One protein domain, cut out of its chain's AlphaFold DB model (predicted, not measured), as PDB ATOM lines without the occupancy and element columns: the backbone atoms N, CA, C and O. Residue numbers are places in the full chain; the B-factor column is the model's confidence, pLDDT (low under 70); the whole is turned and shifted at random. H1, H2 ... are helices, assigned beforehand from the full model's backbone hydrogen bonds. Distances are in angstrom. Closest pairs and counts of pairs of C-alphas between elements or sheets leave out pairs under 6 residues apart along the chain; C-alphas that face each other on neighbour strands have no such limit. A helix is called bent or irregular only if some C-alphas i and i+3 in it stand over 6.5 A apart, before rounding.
ATOM      1  N   LYS A 221     162.855 187.122 150.681       94.19
ATOM      2  CA  LYS A 221     164.127 186.989 151.415       94.19
ATOM      3  C   LYS A 221     164.921 185.712 151.129       94.19
ATOM      4  O   LYS A 221     166.070 185.612 151.542       94.19
ATOM      5  N   ASP A 222     164.352 184.752 150.401       94.00
ATOM      6  CA  ASP A 222     165.042 183.541 149.929       94.00
ATOM      7  C   ASP A 222     166.252 183.853 149.026       94.00
ATOM      8  O   ASP A 222     167.122 183.011 148.823       94.00
ATOM      9  N   ILE A 223     166.353 185.087 148.526       94.94
ATOM     10  CA  ILE A 223     167.565 185.626 147.900       94.94
ATOM     11  C   ILE A 223     168.801 185.574 148.824       94.94
ATOM     12  O   ILE A 223     169.922 185.530 148.322       94.94
ATOM     13  N   PHE A 224     168.609 185.551 150.147       94.12
ATOM     14  CA  PHE A 224     169.668 185.469 151.159       94.12
ATOM     15  C   PHE A 224     169.839 184.073 151.760       94.12
ATOM     16  O   PHE A 224     170.544 183.948 152.758       94.12
ATOM     17  N   ASP A 225     169.171 183.047 151.228       95.38
ATOM     18  CA  ASP A 225     169.181 181.713 151.829       95.38
ATOM     19  C   ASP A 225     170.626 181.190 152.012       95.38
ATOM     20  O   ASP A 225     171.327 180.954 151.016       95.38
ATOM     21  N   PRO A 226     171.093 181.002 153.265       96.56
ATOM     22  CA  PRO A 226     172.459 180.570 153.543       96.56
ATOM     23  C   PRO A 226     172.795 179.177 153.005       96.56
ATOM     24  O   PRO A 226     173.977 178.863 152.865       96.56
ATOM     25  N   GLU A 227     171.795 178.347 152.700       96.94
ATOM     26  CA  GLU A 227     172.007 177.023 152.107       96.94
ATOM     27  C   GLU A 227     172.375 177.094 150.619       96.94
ATOM     28  O   GLU A 227     172.993 176.171 150.089       96.94
ATOM     29  N   HIS A 228     172.087 178.216 149.952       96.19
ATOM     30  CA  HIS A 228     172.512 178.466 148.572       96.19
ATOM     31  C   HIS A 228     173.848 179.219 148.471       96.19
ATOM     32  O   HIS A 228     174.366 179.402 147.368       96.19
ATOM     33  N   ALA A 229     174.414 179.673 149.592       97.69
ATOM     34  CA  ALA A 229     175.660 180.429 149.612       97.69
ATOM     35  C   ALA A 229     176.897 179.514 149.593       97.69
ATOM     36  O   ALA A 229     176.907 178.421 150.165       97.69
ATOM     37  N   SER A 230     177.989 179.983 148.981       97.75
ATOM     38  CA  SER A 230     179.283 179.300 149.054       97.75
ATOM     39  C   SER A 230     179.811 179.295 150.493       97.75
ATOM     40  O   SER A 230     179.413 180.105 151.333       97.75
ATOM     41  N   LYS A 231     180.763 178.405 150.804       97.12
ATOM     42  CA  LYS A 231     181.350 178.316 152.153       97.12
ATOM     43  C   LYS A 231     181.912 179.658 152.644       97.12
ATOM     44  O   LYS A 231     181.788 179.965 153.827       97.12
ATOM     45  N   ALA A 232     182.522 180.442 151.751       96.12
ATOM     46  CA  ALA A 232     183.086 181.752 152.079       96.12
ATOM     47  C   ALA A 232     181.998 182.808 152.343       96.12
ATOM     48  O   ALA A 232     182.196 183.708 153.156       96.12
ATOM     49  N   ALA A 242     169.372 187.286 158.864       94.88
ATOM     50  CA  ALA A 242     169.029 187.637 160.240       94.88
ATOM     51  C   ALA A 242     168.664 189.122 160.397       94.88
ATOM     52  O   ALA A 242     167.649 189.434 161.022       94.88
ATOM     53  N   ILE A 243     169.448 190.035 159.807       95.62
ATOM     54  CA  ILE A 243     169.170 191.480 159.865       95.62
ATOM     55  C   ILE A 243     167.818 191.802 159.232       95.62
ATOM     56  O   ILE A 243     167.032 192.541 159.828       95.62
ATOM     57  N   HIS A 244     167.509 191.199 158.083       96.06
ATOM     58  CA  HIS A 244     166.200 191.333 157.458       96.06
ATOM     59  C   HIS A 244     165.072 190.951 158.427       96.06
ATOM     60  O   HIS A 244     164.161 191.747 158.657       96.06
ATOM     61  N   ASP A 245     165.140 189.769 159.042       96.00
ATOM     62  CA  ASP A 245     164.078 189.297 159.934       96.00
ATOM     63  C   ASP A 245     163.913 190.182 161.171       96.00
ATOM     64  O   ASP A 245     162.783 190.505 161.546       96.00
ATOM     65  N   ILE A 246     165.014 190.628 161.782       95.56
ATOM     66  CA  ILE A 246     164.964 191.541 162.932       95.56
ATOM     67  C   ILE A 246     164.293 192.860 162.531       95.56
ATOM     68  O   ILE A 246     163.400 193.336 163.235       95.56
ATOM     69  N   GLN A 247     164.654 193.429 161.381       94.69
ATOM     70  CA  GLN A 247     164.054 194.674 160.906       94.69
ATOM     71  C   GLN A 247     162.561 194.544 160.634       94.69
ATOM     72  O   GLN A 247     161.780 195.380 161.088       94.69
ATOM     73  N   LYS A 248     162.135 193.478 159.945       95.56
ATOM     74  CA  LYS A 248     160.705 193.242 159.694       95.56
ATOM     75  C   LYS A 248     159.938 193.044 160.995       95.56
ATOM     76  O   LYS A 248     158.836 193.575 161.119       95.56
ATOM     77  N   LYS A 249     160.536 192.375 161.988       96.00
ATOM     78  CA  LYS A 249     159.957 192.258 163.333       96.00
ATOM     79  C   LYS A 249     159.735 193.611 163.985       96.00
ATOM     80  O   LYS A 249     158.652 193.846 164.518       96.00
ATOM     81  N   VAL A 250     160.727 194.499 163.944       93.88
ATOM     82  CA  VAL A 250     160.580 195.822 164.559       93.88
ATOM     83  C   VAL A 250     159.572 196.680 163.801       93.88
ATOM     84  O   VAL A 250     158.698 197.267 164.435       93.88
ATOM     85  N   TYR A 251     159.622 196.708 162.469       93.69
ATOM     86  CA  TYR A 251     158.672 197.479 161.665       93.69
ATOM     87  C   TYR A 251     157.231 197.021 161.849       93.69
ATOM     88  O   TYR A 251     156.353 197.864 162.001       93.69
ATOM     89  N   TYR A 252     156.980 195.714 161.900       96.12
ATOM     90  CA  TYR A 252     155.634 195.213 162.154       96.12
ATOM     91  C   TYR A 252     155.149 195.571 163.562       96.12
ATOM     92  O   TYR A 252     154.054 196.100 163.725       96.12
ATOM     93  N   LYS A 253     155.993 195.367 164.584       95.12
ATOM     94  CA  LYS A 253     155.663 195.760 165.963       95.12
ATOM     95  C   LYS A 253     155.355 197.251 166.076       95.12
ATOM     96  O   LYS A 253     154.451 197.616 166.818       95.12
ATOM     97  N   ASP A 254     156.100 198.102 165.372       94.56
ATOM     98  CA  ASP A 254     155.828 199.537 165.325       94.56
ATOM     99  C   ASP A 254     154.504 199.838 164.614       94.56
ATOM    100  O   ASP A 254     153.697 200.603 165.134       94.56
ATOM    101  N   ALA A 255     154.228 199.159 163.500       95.38
ATOM    102  CA  ALA A 255     153.008 199.327 162.717       95.38
ATOM    103  C   ALA A 255     151.721 198.959 163.481       95.38
ATOM    104  O   ALA A 255     150.672 199.589 163.294       95.38
ATOM    105  N   CYS A 256     151.811 197.994 164.399       94.94
ATOM    106  CA  CYS A 256     150.720 197.603 165.295       94.94
ATOM    107  C   CYS A 256     150.464 198.603 166.443       94.94
ATOM    108  O   CYS A 256     149.441 198.502 167.119       94.94
ATOM    109  N   LYS A 257     151.353 199.576 166.697       95.56
ATOM    110  CA  LYS A 257     151.139 200.574 167.762       95.56
ATOM    111  C   LYS A 257     150.016 201.559 167.401       95.56
ATOM    112  O   LYS A 257     149.734 201.776 166.215       95.56
ATOM    113  N   PRO A 258     149.404 202.236 168.394       95.88
ATOM    114  CA  PRO A 258     148.557 203.403 168.148       95.88
ATOM    115  C   PRO A 258     149.301 204.481 167.352       95.88
ATOM    116  O   PRO A 258     150.492 204.680 167.573       95.88
ATOM    117  N   ILE A 259     148.598 205.234 166.495       96.19
ATOM    118  CA  ILE A 259     149.202 206.237 165.591       96.19
ATOM    119  C   ILE A 259     150.168 207.207 166.294       96.19
ATOM    120  O   ILE A 259     151.225 207.507 165.753       96.19
ATOM    121  N   ALA A 260     149.843 207.634 167.518       96.00
ATOM    122  CA  ALA A 260     150.652 208.562 168.312       96.00
ATOM    123  C   ALA A 260     151.975 207.967 168.837       96.00
ATOM    124  O   ALA A 260     152.811 208.703 169.348       96.00
ATOM    125  N   GLN A 261     152.150 206.646 168.754       94.94
ATOM    126  CA  GLN A 261     153.329 205.914 169.231       94.94
ATOM    127  C   GLN A 261     154.146 205.286 168.094       94.94
ATOM    128  O   GLN A 261     155.186 204.679 168.360       94.94
ATOM    129  N   ARG A 262     153.668 205.377 166.847       93.69
ATOM    130  CA  ARG A 262     154.389 204.878 165.672       93.69
ATOM    131  C   ARG A 262     155.554 205.803 165.356       93.69
ATOM    132  O   ARG A 262     155.408 207.022 165.425       93.69
ATOM    133  N   ARG A 263     156.669 205.229 164.907       88.50
ATOM    134  CA  ARG A 263     157.791 205.987 164.339       88.50
ATOM    135  C   ARG A 263     157.362 206.732 163.077       88.50
ATOM    136  O   ARG A 263     157.750 207.874 162.855       88.50
ATOM    137  N   LEU A 264     156.553 206.075 162.249       88.94
ATOM    138  CA  LEU A 264     155.980 206.641 161.033       88.94
ATOM    139  C   LEU A 264     154.451 206.558 161.136       88.94
ATOM    140  O   LEU A 264     153.907 205.457 161.050       88.94
ATOM    141  N   PRO A 265     153.731 207.689 161.305       92.12
ATOM    142  CA  PRO A 265     152.285 207.674 161.557       92.12
ATOM    143  C   PRO A 265     151.461 206.908 160.509       92.12
ATOM    144  O   PRO A 265     150.431 206.316 160.835       92.12
ATOM    145  N   TRP A 266     151.939 206.901 159.262       91.94
ATOM    146  CA  TRP A 266     151.318 206.260 158.102       91.94
ATOM    147  C   TRP A 266     151.688 204.777 157.917       91.94
ATOM    148  O   TRP A 266     151.039 204.103 157.122       91.94
ATOM    149  N   CYS A 267     152.690 204.257 158.632       93.81
ATOM    150  CA  CYS A 267     153.034 202.834 158.613       93.81
ATOM    151  C   CYS A 267     152.143 202.076 159.600       93.81
ATOM    152  O   CYS A 267     152.568 201.803 160.716       93.81
ATOM    153  N   ASP A 268     150.900 201.772 159.234       95.00
ATOM    154  CA  ASP A 268     150.027 200.910 160.037       95.00
ATOM    155  C   ASP A 268     150.147 199.423 159.655       95.00
ATOM    156  O   ASP A 268     150.865 199.051 158.724       95.00
ATOM    157  N   GLU A 269     149.473 198.549 160.407       95.12
ATOM    158  CA  GLU A 269     149.453 197.102 160.139       95.12
ATOM    159  C   GLU A 269     149.015 196.804 158.697       95.12
ATOM    160  O   GLU A 269     149.646 196.000 158.011       95.12
ATOM    161  N   LYS A 270     147.994 197.513 158.196       93.56
ATOM    162  CA  LYS A 270     147.507 197.354 156.822       93.56
ATOM    163  C   LYS A 270     148.592 197.707 155.805       93.56
ATOM    164  O   LYS A 270     148.819 196.948 154.867       93.56
ATOM    165  N   TRP A 271     149.285 198.826 155.999       94.12
ATOM    166  CA  TRP A 271     150.408 199.236 155.167       94.12
ATOM    167  C   TRP A 271     151.516 198.180 155.174       94.12
ATOM    168  O   TRP A 271     152.031 197.828 154.113       94.12
ATOM    169  N   PHE A 272     151.858 197.625 156.339       95.62
ATOM    170  CA  PHE A 272     152.878 196.581 156.418       95.62
ATOM    171  C   PHE A 272     152.470 195.337 155.615       95.62
ATOM    172  O   PHE A 272     153.270 194.808 154.844       95.62
ATOM    173  N   LEU A 273     151.224 194.880 155.750       94.31
ATOM    174  CA  LEU A 273     150.729 193.719 155.007       94.31
ATOM    175  C   LEU A 273     150.678 193.977 153.491       94.31
ATOM    176  O   LEU A 273     151.069 193.107 152.717       94.31
ATOM    177  N   ASP A 274     150.259 195.171 153.065       90.94
ATOM    178  CA  ASP A 274     150.109 195.509 151.645       90.94
ATOM    179  C   ASP A 274     151.448 195.756 150.929       90.94
ATOM    180  O   ASP A 274     151.595 195.408 149.756       90.94
ATOM    181  N   TYR A 275     152.411 196.396 151.604       90.62
ATOM    182  CA  TYR A 275     153.641 196.895 150.973       90.62
ATOM    183  C   TYR A 275     154.904 196.146 151.394       90.62
ATOM    184  O   TYR A 275     155.884 196.142 150.648       90.62
ATOM    185  N   MET A 276     154.908 195.510 152.569       94.50
ATOM    186  CA  MET A 276     156.083 194.807 153.097       94.50
ATOM    187  C   MET A 276     155.962 193.292 152.998       94.50
ATOM    188  O   MET A 276     156.914 192.601 153.355       94.50
ATOM    189  N   CYS A 277     154.840 192.774 152.500       95.19
ATOM    190  CA  CYS A 277     154.612 191.349 152.312       95.19
ATOM    191  C   CYS A 277     154.127 191.032 150.891       95.19
ATOM    192  O   CYS A 277     153.595 191.885 150.185       95.19
ATOM    193  N   LYS A 278     154.315 189.781 150.460       93.00
ATOM    194  CA  LYS A 278     153.875 189.276 149.156       93.00
ATOM    195  C   LYS A 278     153.402 187.834 149.261       93.00
ATOM    196  O   LYS A 278     153.975 187.039 150.001       93.00
ATOM    197  N   ASP A 279     152.382 187.504 148.472       93.19
ATOM    198  CA  ASP A 279     151.747 186.181 148.432       93.19
ATOM    199  C   ASP A 279     151.216 185.729 149.809       93.19
ATOM    200  O   ASP A 279     151.276 184.550 150.151       93.19
ATOM    201  N   LEU A 280     150.719 186.679 150.611       93.94
ATOM    202  CA  LEU A 280     150.105 186.402 151.910       93.94
ATOM    203  C   LEU A 280     148.837 185.538 151.747       93.94
ATOM    204  O   LEU A 280     147.954 185.900 150.963       93.94
ATOM    205  N   PRO A 281     148.695 184.441 152.511       95.00
ATOM    206  CA  PRO A 281     147.459 183.674 152.580       95.00
ATOM    207  C   PRO A 281     146.294 184.524 153.093       95.00
ATOM    208  O   PRO A 281     146.467 185.339 154.005       95.00
ATOM    209  N   LYS A 282     145.090 184.305 152.549       93.12
ATOM    210  CA  LYS A 282     143.888 185.071 152.928       93.12
ATOM    211  C   LYS A 282     143.610 185.001 154.429       93.12
ATOM    212  O   LYS A 282     143.268 186.016 155.026       93.12
ATOM    213  N   GLU A 283     143.843 183.844 155.053       93.38
ATOM    214  CA  GLU A 283     143.631 183.671 156.491       93.38
ATOM    215  C   GLU A 283     144.555 184.528 157.369       93.38
ATOM    216  O   GLU A 283     144.237 184.764 158.534       93.38
ATOM    217  N   LEU A 284     145.701 184.981 156.844       92.31
ATOM    218  CA  LEU A 284     146.582 185.915 157.549       92.31
ATOM    219  C   LEU A 284     146.157 187.366 157.322       92.31
ATOM    220  O   LEU A 284     146.288 188.168 158.232       92.31
ATOM    221  N   VAL A 285     145.616 187.706 156.152       89.31
ATOM    222  CA  VAL A 285     145.171 189.079 155.846       89.31
ATOM    223  C   VAL A 285     143.927 189.468 156.653       89.31
ATOM    224  O   VAL A 285     143.793 190.608 157.083       89.31
ATOM    225  N   GLU A 286     143.005 188.527 156.858       88.38
ATOM    226  CA  GLU A 286     141.726 188.784 157.537       88.38
ATOM    227  C   GLU A 286     141.827 188.729 159.071       88.38
ATOM    228  O   GLU A 286     140.921 189.174 159.782       88.38
ATOM    229  N   LYS A 287     142.922 188.175 159.601       87.38
ATOM    230  CA  LYS A 287     143.123 187.998 161.037       87.38
ATOM    231  C   LYS A 287     143.740 189.258 161.647       87.38
ATOM    232  O   LYS A 287     144.744 189.753 161.161       87.38
ATOM    233  N   LYS A 288     143.176 189.731 162.762       81.81
ATOM    234  CA  LYS A 288     143.802 190.772 163.594       81.81
ATOM    235  C   LYS A 288     144.939 190.194 164.430       81.81
ATOM    236  O   LYS A 288     144.855 189.036 164.851       81.81
ATOM    237  N   ASP A 289     145.946 191.018 164.704       82.94
ATOM    238  CA  ASP A 289     147.048 190.696 165.612       82.94
ATOM    239  C   ASP A 289     147.798 189.425 165.173       82.94
ATOM    240  O   ASP A 289     148.026 188.490 165.950       82.94
ATOM    241  N   VAL A 290     148.138 189.341 163.881       91.44
ATOM    242  CA  VAL A 290     148.900 188.200 163.361       91.44
ATOM    243  C   VAL A 290     150.279 188.173 164.010       91.44
ATOM    244  O   VAL A 290     150.970 189.186 164.072       91.44
ATOM    245  N   ASP A 291     150.698 186.996 164.469       94.12
ATOM    246  CA  ASP A 291     152.064 186.790 164.939       94.12
ATOM    247  C   ASP A 291     153.057 187.022 163.790       94.12
ATOM    248  O   ASP A 291     152.978 186.375 162.740       94.12
ATOM    249  N   ILE A 292     154.011 187.925 164.010       95.50
ATOM    250  CA  ILE A 292     155.046 188.286 163.043       95.50
ATOM    251  C   ILE A 292     155.855 187.083 162.566       95.50
ATOM    252  O   ILE A 292     156.224 187.040 161.395       95.50
ATOM    253  N   GLU A 293     156.062 186.059 163.399       96.88
ATOM    254  CA  GLU A 293     156.771 184.845 162.976       96.88
ATOM    255  C   GLU A 293     156.049 184.135 161.816       96.88
ATOM    256  O   GLU A 293     156.690 183.556 160.939       96.88
ATOM    257  N   ARG A 294     154.712 184.242 161.746       96.31
ATOM    258  CA  ARG A 294     153.910 183.701 160.635       96.31
ATOM    259  C   ARG A 294     153.970 184.568 159.379       96.31
ATOM    260  O   ARG A 294     153.686 184.061 158.296       96.31
ATOM    261  N   LEU A 295     154.323 185.847 159.512       96.56
ATOM    262  CA  LEU A 295     154.433 186.795 158.399       96.56
ATOM    263  C   LEU A 295     155.823 186.782 157.752       96.56
ATOM    264  O   LEU A 295     155.921 187.003 156.547       96.56
ATOM    265  N   LEU A 296     156.891 186.485 158.504       96.25
ATOM    266  CA  LEU A 296     158.275 186.518 158.004       96.25
ATOM    267  C   LEU A 296     158.508 185.798 156.664       96.25
ATOM    268  O   LEU A 296     159.229 186.360 155.837       96.25
ATOM    269  N   PRO A 297     157.930 184.611 156.381       95.38
ATOM    270  CA  PRO A 297     158.121 183.945 155.088       95.38
ATOM    271  C   PRO A 297     157.594 184.745 153.885       95.38
ATOM    272  O   PRO A 297     158.030 184.521 152.756       95.38
ATOM    273  N   TYR A 298     156.667 185.674 154.126       96.00
ATOM    274  CA  TYR A 298     156.018 186.504 153.112       96.00
ATOM    275  C   TYR A 298     156.626 187.900 153.017       96.00
ATOM    276  O   TYR A 298     156.307 188.633 152.084       96.00
ATOM    277  N   THR A 299     157.487 188.283 153.962       96.88
ATOM    278  CA  THR A 299     158.073 189.624 153.980       96.88
ATOM    279  C   THR A 299     159.028 189.858 152.806       96.88
ATOM    280  O   THR A 299     159.754 188.966 152.360       96.88
ATOM    281  N   LEU A 300     158.989 191.083 152.287       96.62
ATOM    282  CA  LEU A 300     159.740 191.525 151.124       96.62
ATOM    283  C   LEU A 300     161.052 192.196 151.519       96.62
ATOM    284  O   LEU A 300     161.088 193.093 152.361       96.62
ATOM    285  N   VAL A 301     162.106 191.849 150.799       96.88
ATOM    286  CA  VAL A 301     163.322 192.643 150.667       96.88
ATOM    287  C   VAL A 301     163.008 193.824 149.761       96.88
ATOM    288  O   VAL A 301     162.595 193.629 148.617       96.88
ATOM    289  N   THR A 302     163.207 195.037 150.269       96.56
ATOM    290  CA  THR A 302     163.060 196.293 149.518       96.56
ATOM    291  C   THR A 302     164.454 196.789 149.131       96.56
ATOM    292  O   THR A 302     165.162 197.219 150.036       96.56
TER     293      THR A 302
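What this domain is: This is residues 221 to 232 and 242 to 302 of the 367 residues of an uncharacterized protein of Westerdykella ornata (UniProt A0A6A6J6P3). One longer helix, H2, makes the backbone of a small body, and two short helices, H3 and H5, pack on it at steep tilts, with the small H4 on the side of H3 and H5 away from H2. Residues 225 to 232, after the short H1, stick out at one end of the long axis, and the loop of residues 256 to 268 makes the other end, beyond the last residues of H2. The printed part has 73 residues with five named helices, in the order H1, H2, H3, H4, H5, and no named strand; the class is all helix, with under half of the residues, 36 of 73, in named elements. It is only just loose, close to compact, with a radius of gyration of the C-alphas of 13.6 A, and elongated, spanning 46 by 27 by 18 A.

How they stand to each other: H1, residues 221 to 224, is close to but not clearly touching H2, residues 242 to 255; their closest C-alphas, those of Lys 221 and His 244, are 7.7 A apart. H2 touches H3, residues 269 to 275, with residues 251 to 255 alone, at a steep tilt of 49 degrees, opposite ways; the closest C-alphas, those of Ala 255 and Glu 269, are 4.9 A apart. H4, residues 282 to 285, is close to but not clearly touching H3, the closest C-alphas being those of Leu 273 and Val 285, 7.3 A apart. H5, residues 292 to 298, touches H2 at a steep tilt of 62 degrees, opposite ways, with the closest C-alphas, those of Lys 249 and Ile 292, 6.3 A apart. H5 is close to but not clearly touching H4, at 7.9 A between the closest C-alphas, those of Leu 284 and Leu 295. H3 and H5 are apart, and so are H2 and H4. In H2 and H3 every O i to N i+4 pair is within hydrogen-bond range; in H5 1 of 3 is, beside 2 of 4 O i to N i+3 pairs, and H1 and H4 are too short for an O i to N i+4 pair.

Where its parts are: H1 begins at C-alpha 221, (164.127, 186.989, 151.415). H2 runs 20.0 A from C-alpha 242, (169.029, 187.637, 160.240), to C-alpha 255. H3 and H5 each measure 10.1 A from first to last C-alpha, and H4, four residues, lies between them along the chain. H5 ends at C-alpha 298, (156.018, 186.504, 153.112), and is only just irregular: C-alphas 294 and 297 are 7.0 A apart.

The domain as a whole: The two C-alphas farthest apart, those of Lys 231 and Ala 260, are 46.0 A apart. Residues 233 to 241 are not printed, and C-alphas 232 and 242 are 17.3 A apart across the cut. Residues 225 to 232 stand free; the body without them spans 35 by 27 by 17 A. The link from H2 to H3, 13 residues, is long. The mean pLDDT of the printed part is 94.2, and no printed residue is under 70.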